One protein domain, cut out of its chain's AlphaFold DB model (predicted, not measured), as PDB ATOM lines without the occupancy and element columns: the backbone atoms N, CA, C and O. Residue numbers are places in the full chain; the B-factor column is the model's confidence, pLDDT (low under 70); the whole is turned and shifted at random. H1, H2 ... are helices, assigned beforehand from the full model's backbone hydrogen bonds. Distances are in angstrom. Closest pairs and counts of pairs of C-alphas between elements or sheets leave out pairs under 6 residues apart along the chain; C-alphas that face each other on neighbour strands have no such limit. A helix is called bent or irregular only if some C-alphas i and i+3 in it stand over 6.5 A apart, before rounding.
ATOM      1  N   SER A  64       5.245  45.762   2.136       85.56
ATOM      2  CA  SER A  64       5.999  46.529   1.147       85.56
ATOM      3  C   SER A  64       5.549  46.161  -0.278       85.56
ATOM      4  O   SER A  64       5.629  44.986  -0.658       85.56
ATOM      5  N   PRO A  65       5.154  47.132  -1.129       83.94
ATOM      6  CA  PRO A  65       4.756  46.852  -2.510       83.94
ATOM      7  C   PRO A  65       5.831  46.098  -3.296       83.94
ATOM      8  O   PRO A  65       5.515  45.233  -4.111       83.94
ATOM      9  N   LYS A  66       7.110  46.378  -3.012       82.75
ATOM     10  CA  LYS A  66       8.249  45.694  -3.633       82.75
ATOM     11  C   LYS A  66       8.262  44.203  -3.293       82.75
ATOM     12  O   LYS A  66       8.498  43.383  -4.173       82.75
ATOM     13  N   TYR A  67       7.987  43.852  -2.040       84.31
ATOM     14  CA  TYR A  67       7.942  42.459  -1.601       84.31
ATOM     15  C   TYR A  67       6.807  41.685  -2.287       84.31
ATOM     16  O   TYR A  67       7.025  40.582  -2.789       84.31
ATOM     17  N   LEU A  68       5.622  42.288  -2.401       83.25
ATOM     18  CA  LEU A  68       4.485  41.678  -3.098       83.25
ATOM     19  C   LEU A  68       4.754  41.457  -4.594       83.25
ATOM     20  O   LEU A  68       4.371  40.420  -5.135       83.25
ATOM     21  N   VAL A  69       5.450  42.388  -5.254       81.94
ATOM     22  CA  VAL A  69       5.893  42.229  -6.652       81.94
ATOM     23  C   VAL A  69       6.843  41.036  -6.794       81.94
ATOM     24  O   VAL A  69       6.649  40.219  -7.692       81.94
ATOM     25  N   MET A  70       7.814  40.880  -5.886       78.62
ATOM     26  CA  MET A  70       8.743  39.738  -5.902       78.62
ATOM     27  C   MET A  70       8.030  38.393  -5.723       78.62
ATOM     28  O   MET A  70       8.413  37.406  -6.341       78.62
ATOM     29  N   GLN A  71       6.947  38.359  -4.945       78.19
ATOM     30  CA  GLN A  71       6.097  37.174  -4.782       78.19
ATOM     31  C   GLN A  71       5.080  36.966  -5.916       78.19
ATOM     32  O   GLN A  71       4.152  36.173  -5.772       78.19
ATOM     33  N   LYS A  72       5.195  37.697  -7.032       78.88
ATOM     34  CA  LYS A  72       4.245  37.664  -8.158       78.88
ATOM     35  C   LYS A  72       2.800  38.071  -7.769       78.88
ATOM     36  O   LYS A  72       1.871  37.882  -8.555       78.88
ATOM     37  N   ARG A  73       2.584  38.701  -6.601       79.12
ATOM     38  CA  ARG A  73       1.284  39.218  -6.100       79.12
ATOM     39  C   ARG A  73       1.040  40.661  -6.559       79.12
ATOM     40  O   ARG A  73       0.861  41.591  -5.769       79.12
ATOM     41  N   TYR A  74       1.018  40.856  -7.875       82.50
ATOM     42  CA  TYR A  74       0.988  42.187  -8.498       82.50
ATOM     43  C   TYR A  74      -0.303  42.988  -8.245       82.50
ATOM     44  O   TYR A  74      -0.275  44.218  -8.184       82.50
ATOM     45  N   SER A  75      -1.448  42.314  -8.096       81.19
ATOM     46  CA  SER A  75      -2.744  42.971  -7.865       81.19
ATOM     47  C   SER A  75      -2.802  43.673  -6.505       81.19
ATOM     48  O   SER A  75      -3.337  44.778  -6.400       81.19
ATOM     49  N   GLU A  76      -2.219  43.065  -5.474       82.50
ATOM     50  CA  GLU A  76      -2.150  43.621  -4.123       82.50
ATOM     51  C   GLU A  76      -1.129  44.751  -4.025       82.50
ATOM     52  O   GLU A  76      -1.455  45.818  -3.503       82.50
ATOM     53  N   ALA A  77       0.051  44.573  -4.632       85.38
ATOM     54  CA  ALA A  77       1.049  45.636  -4.745       85.38
ATOM     55  C   ALA A  77       0.447  46.907  -5.370       85.38
ATOM     56  O   ALA A  77       0.629  48.014  -4.859       85.38
ATOM     57  N   ARG A  78      -0.352  46.745  -6.434       83.69
ATOM     58  CA  ARG A  78      -1.053  47.849  -7.100       83.69
ATOM     59  C   ARG A  78      -2.049  48.557  -6.181       83.69
ATOM     60  O   ARG A  78      -2.095  49.785  -6.182       83.69
ATOM     61  N   LYS A  79      -2.833  47.817  -5.389       86.38
ATOM     62  CA  LYS A  79      -3.778  48.416  -4.426       86.38
ATOM     63  C   LYS A  79      -3.048  49.286  -3.400       86.38
ATOM     64  O   LYS A  79      -3.503  50.394  -3.117       86.38
ATOM     65  N   ILE A  80      -1.912  48.815  -2.883       87.31
ATOM     66  CA  ILE A  80      -1.119  49.562  -1.897       87.31
ATOM     67  C   ILE A  80      -0.516  50.822  -2.527       87.31
ATOM     68  O   ILE A  80      -0.620  51.893  -1.939       87.31
ATOM     69  N   LEU A  81       0.025  50.741  -3.747       86.69
ATOM     70  CA  LEU A  81       0.570  51.914  -4.446       86.69
ATOM     71  C   LEU A  81      -0.490  52.979  -4.741       86.69
ATOM     72  O   LEU A  81      -0.235  54.164  -4.538       86.69
ATOM     73  N   ILE A  82      -1.694  52.573  -5.151       86.69
ATOM     74  CA  ILE A  82      -2.815  53.501  -5.355       86.69
ATOM     75  C   ILE A  82      -3.224  54.155  -4.029       86.69
ATOM     76  O   ILE A  82      -3.484  55.357  -3.995       86.69
ATOM     77  N   ARG A  83      -3.254  53.390  -2.927       86.25
ATOM     78  CA  ARG A  83      -3.533  53.937  -1.591       86.25
ATOM     79  C   ARG A  83      -2.488  54.976  -1.190       86.25
ATOM     80  O   ARG A  83      -2.870  56.058  -0.762       86.25
ATOM     81  N   ILE A  84      -1.201  54.678  -1.376       87.56
ATOM     82  CA  ILE A  84      -0.101  55.614  -1.098       87.56
ATOM     83  C   ILE A  84      -0.238  56.874  -1.963       87.56
ATOM     84  O   ILE A  84      -0.137  57.981  -1.443       87.56
ATOM     85  N   TYR A  85      -0.533  56.724  -3.259       86.44
ATOM     86  CA  TYR A  85      -0.751  57.854  -4.163       86.44
ATOM     87  C   TYR A  85      -1.902  58.751  -3.694       86.44
ATOM     88  O   TYR A  85      -1.718  59.962  -3.590       86.44
ATOM     89  N   LYS A  86      -3.057  58.165  -3.351       87.44
ATOM     90  CA  LYS A  86      -4.215  58.907  -2.833       87.44
ATOM     91  C   LYS A  86      -3.877  59.643  -1.536       87.44
ATOM     92  O   LYS A  86      -4.218  60.811  -1.409       87.44
ATOM     93  N   THR A  87      -3.200  58.985  -0.594       86.44
ATOM     94  CA  THR A  87      -2.821  59.611   0.682       86.44
ATOM     95  C   THR A  87      -1.827  60.755   0.487       86.44
ATOM     96  O   THR A  87      -1.968  61.786   1.130       86.44
ATOM     97  N   ASN A  88      -0.850  60.606  -0.411       88.00
ATOM     98  CA  ASN A  88       0.195  61.614  -0.603       88.00
ATOM     99  C   ASN A  88      -0.255  62.801  -1.465       88.00
ATOM    100  O   ASN A  88       0.223  63.910  -1.258       88.00
ATOM    101  N   THR A  89      -1.124  62.572  -2.458       83.94
ATOM    102  CA  THR A  89      -1.526  63.610  -3.430       83.94
ATOM    103  C   THR A  89      -2.937  64.150  -3.214       83.94
ATOM    104  O   THR A  89      -3.259  65.208  -3.740       83.94
ATOM    105  N   GLY A  90      -3.801  63.432  -2.489       79.94
ATOM    106  CA  GLY A  90      -5.215  63.781  -2.300       79.94
ATOM    107  C   GLY A  90      -6.121  63.519  -3.514       79.94
ATOM    108  O   GLY A  90      -7.341  63.609  -3.391       79.94
ATOM    109  N   ASN A  91      -5.562  63.148  -4.669       80.50
ATOM    110  CA  ASN A  91      -6.301  62.939  -5.916       80.50
ATOM    111  C   ASN A  91      -7.062  61.597  -5.955       80.50
ATOM    112  O   ASN A  91      -6.693  60.641  -5.259       80.50
ATOM    113  N   PRO A  92      -8.115  61.472  -6.792       80.12
ATOM    114  CA  PRO A  92      -8.851  60.222  -6.935       80.12
ATOM    115  C   PRO A  92      -7.964  59.101  -7.491       80.12
ATOM    116  O   PRO A  92      -7.084  59.307  -8.326       80.12
ATOM    117  N   ALA A  93      -8.253  57.873  -7.054       74.44
ATOM    118  CA  ALA A  93      -7.516  56.663  -7.426       74.44
ATOM    119  C   ALA A  93      -7.500  56.382  -8.942       74.44
ATOM    120  O   ALA A  93      -6.641  55.655  -9.437       74.44
ATOM    121  N   GLU A  94      -8.460  56.941  -9.676       71.56
ATOM    122  CA  GLU A  94      -8.632  56.744 -11.115       71.56
ATOM    123  C   GLU A  94      -7.602  57.500 -11.952       71.56
ATOM    124  O   GLU A  94      -7.248  57.031 -13.032       71.56
ATOM    125  N   MET A  95      -7.059  58.599 -11.419       72.94
ATOM    126  CA  MET A  95      -6.013  59.400 -12.062       72.94
ATOM    127  C   MET A  95      -4.613  58.796 -11.872       72.94
ATOM    128  O   MET A  95      -3.614  59.421 -12.214       72.94
ATOM    129  N   TYR A  96      -4.508  57.592 -11.299       77.50
ATOM    130  CA  TYR A  96      -3.217  56.941 -11.109       77.50
ATOM    131  C   TYR A  96      -2.558  56.673 -12.479       77.50
ATOM    132  O   TYR A  96      -3.089  55.870 -13.254       77.50
ATOM    133  N   PRO A  97      -1.398  57.293 -12.779       69.62
ATOM    134  CA  PRO A  97      -0.833  57.335 -14.132       69.62
ATOM    135  C   PRO A  97      -0.423  55.958 -14.657       69.62
ATOM    136  O   PRO A  97      -0.369  55.728 -15.860       69.62
ATOM    137  N   PHE A  98      -0.182  55.006 -13.759       70.19
ATOM    138  CA  PHE A  98       0.330  53.696 -14.116       70.19
ATOM    139  C   PHE A  98      -0.709  52.584 -13.896       70.19
ATOM    140  O   PHE A  98      -0.516  51.626 -13.143       70.19
ATOM    141  N   LYS A  99      -1.826  52.741 -14.616       64.88
ATOM    142  CA  LYS A  99      -2.962  51.818 -14.808       64.88
ATOM    143  C   LYS A  99      -2.610  50.329 -14.712       64.88
ATOM    144  O   LYS A  99      -3.136  49.589 -13.875       64.88
ATOM    145  N   ASP A 100      -1.688  49.941 -15.593       66.44
ATOM    146  CA  ASP A 100      -1.531  48.581 -16.120       66.44
ATOM    147  C   ASP A 100      -0.106  48.003 -15.989       66.44
ATOM    148  O   ASP A 100       0.211  47.035 -16.679       66.44
ATOM    149  N   ILE A 101       0.747  48.541 -15.098       70.38
ATOM    150  CA  ILE A 101       2.203  48.234 -15.027       70.38
ATOM    151  C   ILE A 101       2.514  46.729 -15.076       70.38
ATOM    152  O   ILE A 101       3.514  46.319 -15.658       70.38
ATOM    153  N   TRP A 102       1.648  45.894 -14.497       73.19
ATOM    154  CA  TRP A 102       1.891  44.458 -14.338       73.19
ATOM    155  C   TRP A 102       0.868  43.551 -15.023       73.19
ATOM    156  O   TRP A 102       0.847  42.360 -14.736       73.19
ATOM    157  N   LYS A 103       0.035  44.053 -15.944       70.56
ATOM    158  CA  LYS A 103      -1.059  43.260 -16.548       70.56
ATOM    159  C   LYS A 103      -0.580  41.991 -17.276       70.56
ATOM    160  O   LYS A 103      -1.249  40.961 -17.232       70.56
ATOM    161  N   ASN A 104       0.589  42.048 -17.917       68.06
ATOM    162  CA  ASN A 104       1.200  40.890 -18.581       68.06
ATOM    163  C   ASN A 104       1.873  39.943 -17.572       68.06
ATOM    164  O   ASN A 104       1.733  38.727 -17.669       68.06
ATOM    165  N   GLN A 105       2.534  40.498 -16.556       67.69
ATOM    166  CA  GLN A 105       3.253  39.736 -15.529       67.69
ATOM    167  C   GLN A 105       2.296  39.041 -14.547       67.69
ATOM    168  O   GLN A 105       2.581  37.940 -14.085       67.69
ATOM    169  N   SER A 106       1.113  39.613 -14.299       62.41
ATOM    170  CA  SER A 106       0.058  38.986 -13.501       62.41
ATOM    171  C   SER A 106      -0.571  37.780 -14.198       62.41
ATOM    172  O   SER A 106      -0.907  36.808 -13.529       62.41
ATOM    173  N   LYS A 107      -0.707  37.811 -15.534       62.91
ATOM    174  CA  LYS A 107      -1.189  36.650 -16.303       62.91
ATOM    175  C   LYS A 107      -0.218  35.477 -16.175       62.91
ATOM    176  O   LYS A 107      -0.647  34.367 -15.888       62.91
ATOM    177  N   VAL A 108       1.079  35.747 -16.320       63.09
ATOM    178  CA  VAL A 108       2.140  34.739 -16.169       63.09
ATOM    179  C   VAL A 108       2.220  34.227 -14.726       63.09
ATOM    180  O   VAL A 108       2.260  33.019 -14.518       63.09
ATOM    181  N   GLY A 109       2.154  35.117 -13.730       60.34
ATOM    182  CA  GLY A 109       2.157  34.742 -12.310       60.34
ATOM    183  C   GLY A 109       1.023  33.782 -11.935       60.34
ATOM    184  O   GLY A 109       1.272  32.756 -11.306       60.34
ATOM    185  N   ASN A 110      -0.202  34.053 -12.396       61.06
ATOM    186  CA  ASN A 110      -1.357  33.185 -12.144       61.06
ATOM    187  C   ASN A 110      -1.212  31.790 -12.774       61.06
ATOM    188  O   ASN A 110      -1.653  30.816 -12.175       61.06
ATOM    189  N   ILE A 111      -0.578  31.687 -13.949       61.31
ATOM    190  CA  ILE A 111      -0.305  30.402 -14.612       61.31
ATOM    191  C   ILE A 111       0.755  29.613 -13.828       61.31
ATOM    192  O   ILE A 111       0.621  28.407 -13.643       61.31
ATOM    193  N   THR A 112       1.787  30.287 -13.309       59.06
ATOM    194  CA  THR A 112       2.875  29.624 -12.570       59.06
ATOM    195  C   THR A 112       2.492  29.163 -11.163       59.06
ATOM    196  O   THR A 112       3.086  28.213 -10.670       59.06
ATOM    197  N   ASN A 113       1.480  29.764 -10.528       57.91
ATOM    198  CA  ASN A 113       1.052  29.392  -9.170       57.91
ATOM    199  C   ASN A 113       0.447  27.975  -9.072       57.91
ATOM    200  O   ASN A 113       0.304  27.456  -7.968       57.91
ATOM    201  N   GLY A 114       0.087  27.349 -10.201       55.75
ATOM    202  CA  GLY A 114      -0.386  25.960 -10.251       55.75
ATOM    203  C   GLY A 114       0.732  24.911 -10.225       55.75
ATOM    204  O   GLY A 114       0.450  23.729 -10.042       55.75
ATOM    205  N   ILE A 115       1.993  25.322 -10.389       56.44
ATOM    206  CA  ILE A 115       3.154  24.432 -10.323       56.44
ATOM    207  C   ILE A 115       3.848  24.701  -8.984       56.44
ATOM    208  O   ILE A 115       4.300  25.825  -8.761       56.44
ATOM    209  N   PRO A 116       3.944  23.719  -8.070       51.12
ATOM    210  CA  PRO A 116       4.633  23.930  -6.807       51.12
ATOM    211  C   PRO A 116       6.129  24.152  -7.069       51.12
ATOM    212  O   PRO A 116       6.880  23.207  -7.317       51.12
ATOM    213  N   GLU A 117       6.571  25.412  -7.015       58.38
ATOM    214  CA  GLU A 117       7.991  25.754  -6.977       58.38
ATOM    215  C   GLU A 117       8.611  25.101  -5.729       58.38
ATOM    216  O   GLU A 117       8.196  25.323  -4.586       58.38
ATOM    217  N   LYS A 118       9.597  24.231  -5.980       49.66
ATOM    218  CA  LYS A 118      10.401  23.520  -4.985       49.66
ATOM    219  C   LYS A 118      10.929  24.541  -3.982       49.66
ATOM    220  O   LYS A 118      11.741  25.384  -4.351       49.66
TER     221      LYS A 118
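AT A GLANCE: This is residues 64 to 118 of the 161 residues of the protein "uncharacterized protein LOC113519340" of Galleria mellonella (UniProt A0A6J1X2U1). One long helix, H2, has the short helix H1 folded back beside its first half, at residues 74 to 81. After H2 the chain turns at its far end and comes back as a long loop, residues 90 to 102, to H3, which begins near the first turn of H2 and runs on past it, so that H2 and H3 lie largely one after the other along the longest axis. The 55 printed residues have three named helices, in the order H1, H2, H3, and no named strand; the class is all helix. The whole is loose, with a radius of gyration of the C-alphas of 13.0 A, and spans 43 by 20 by 11 A.

IN THESE COORDINATES: The longest helix is H2, residues 74 to 89, which measures 22.2 A from C-alpha 74 at (0.988, 42.187, -8.498) to C-alpha 89 at (-1.526, 63.610, -3.430). H1 is residues 65 to 70 and begins at C-alpha 65 at (4.756, 46.852, -2.510); it measures 8.8 A. H3 is residues 103 to 112, measures 14.7 A, and ends with C-alpha 112 at (2.875, 29.624, -12.570). The three helices are not bent.

HOW THE PARTS SIT: H2 touches H1 with residues 74 to 81 alone. The closest C-alphas of the two are those of Pro 65 and Ala 77, 4.5 A apart. H1 and H2 run opposite ways at a shallow tilt of 18 degrees and form a helical hairpin. H2 and H3 only just touch, with 3 pairs of C-alphas within 8 A, and H2 does so with residues 74 to 75 alone. Their closest C-alphas are those of Tyr 74 and Ser 106, 6.0 A apart. H2 and H3 also form a helical hairpin, running opposite ways at a shallow tilt of 34.9 degrees, only just short of steep. Their centres are 19.6 A apart. H1 and H3 are apart. In H1 and H2 every O i to N i+4 pair is within hydrogen-bond range, and in H3 5 of 6 are.

THE WHOLE: The outline is only just a rod. The two C-alphas farthest apart are those of Gly 90 and Lys 118, at 43.3 A. The printed part runs from residue 64 to residue 118 and has no cut. The link from H1 to H2 is tight, with 3 residues, and the link from H2 to H3 is long, with 13. The mean pLDDT of the printed part is 74.6. It is under 70 at residue 97, residues 99 to 100 and residues 104 to 118; the mean of H3 is 64.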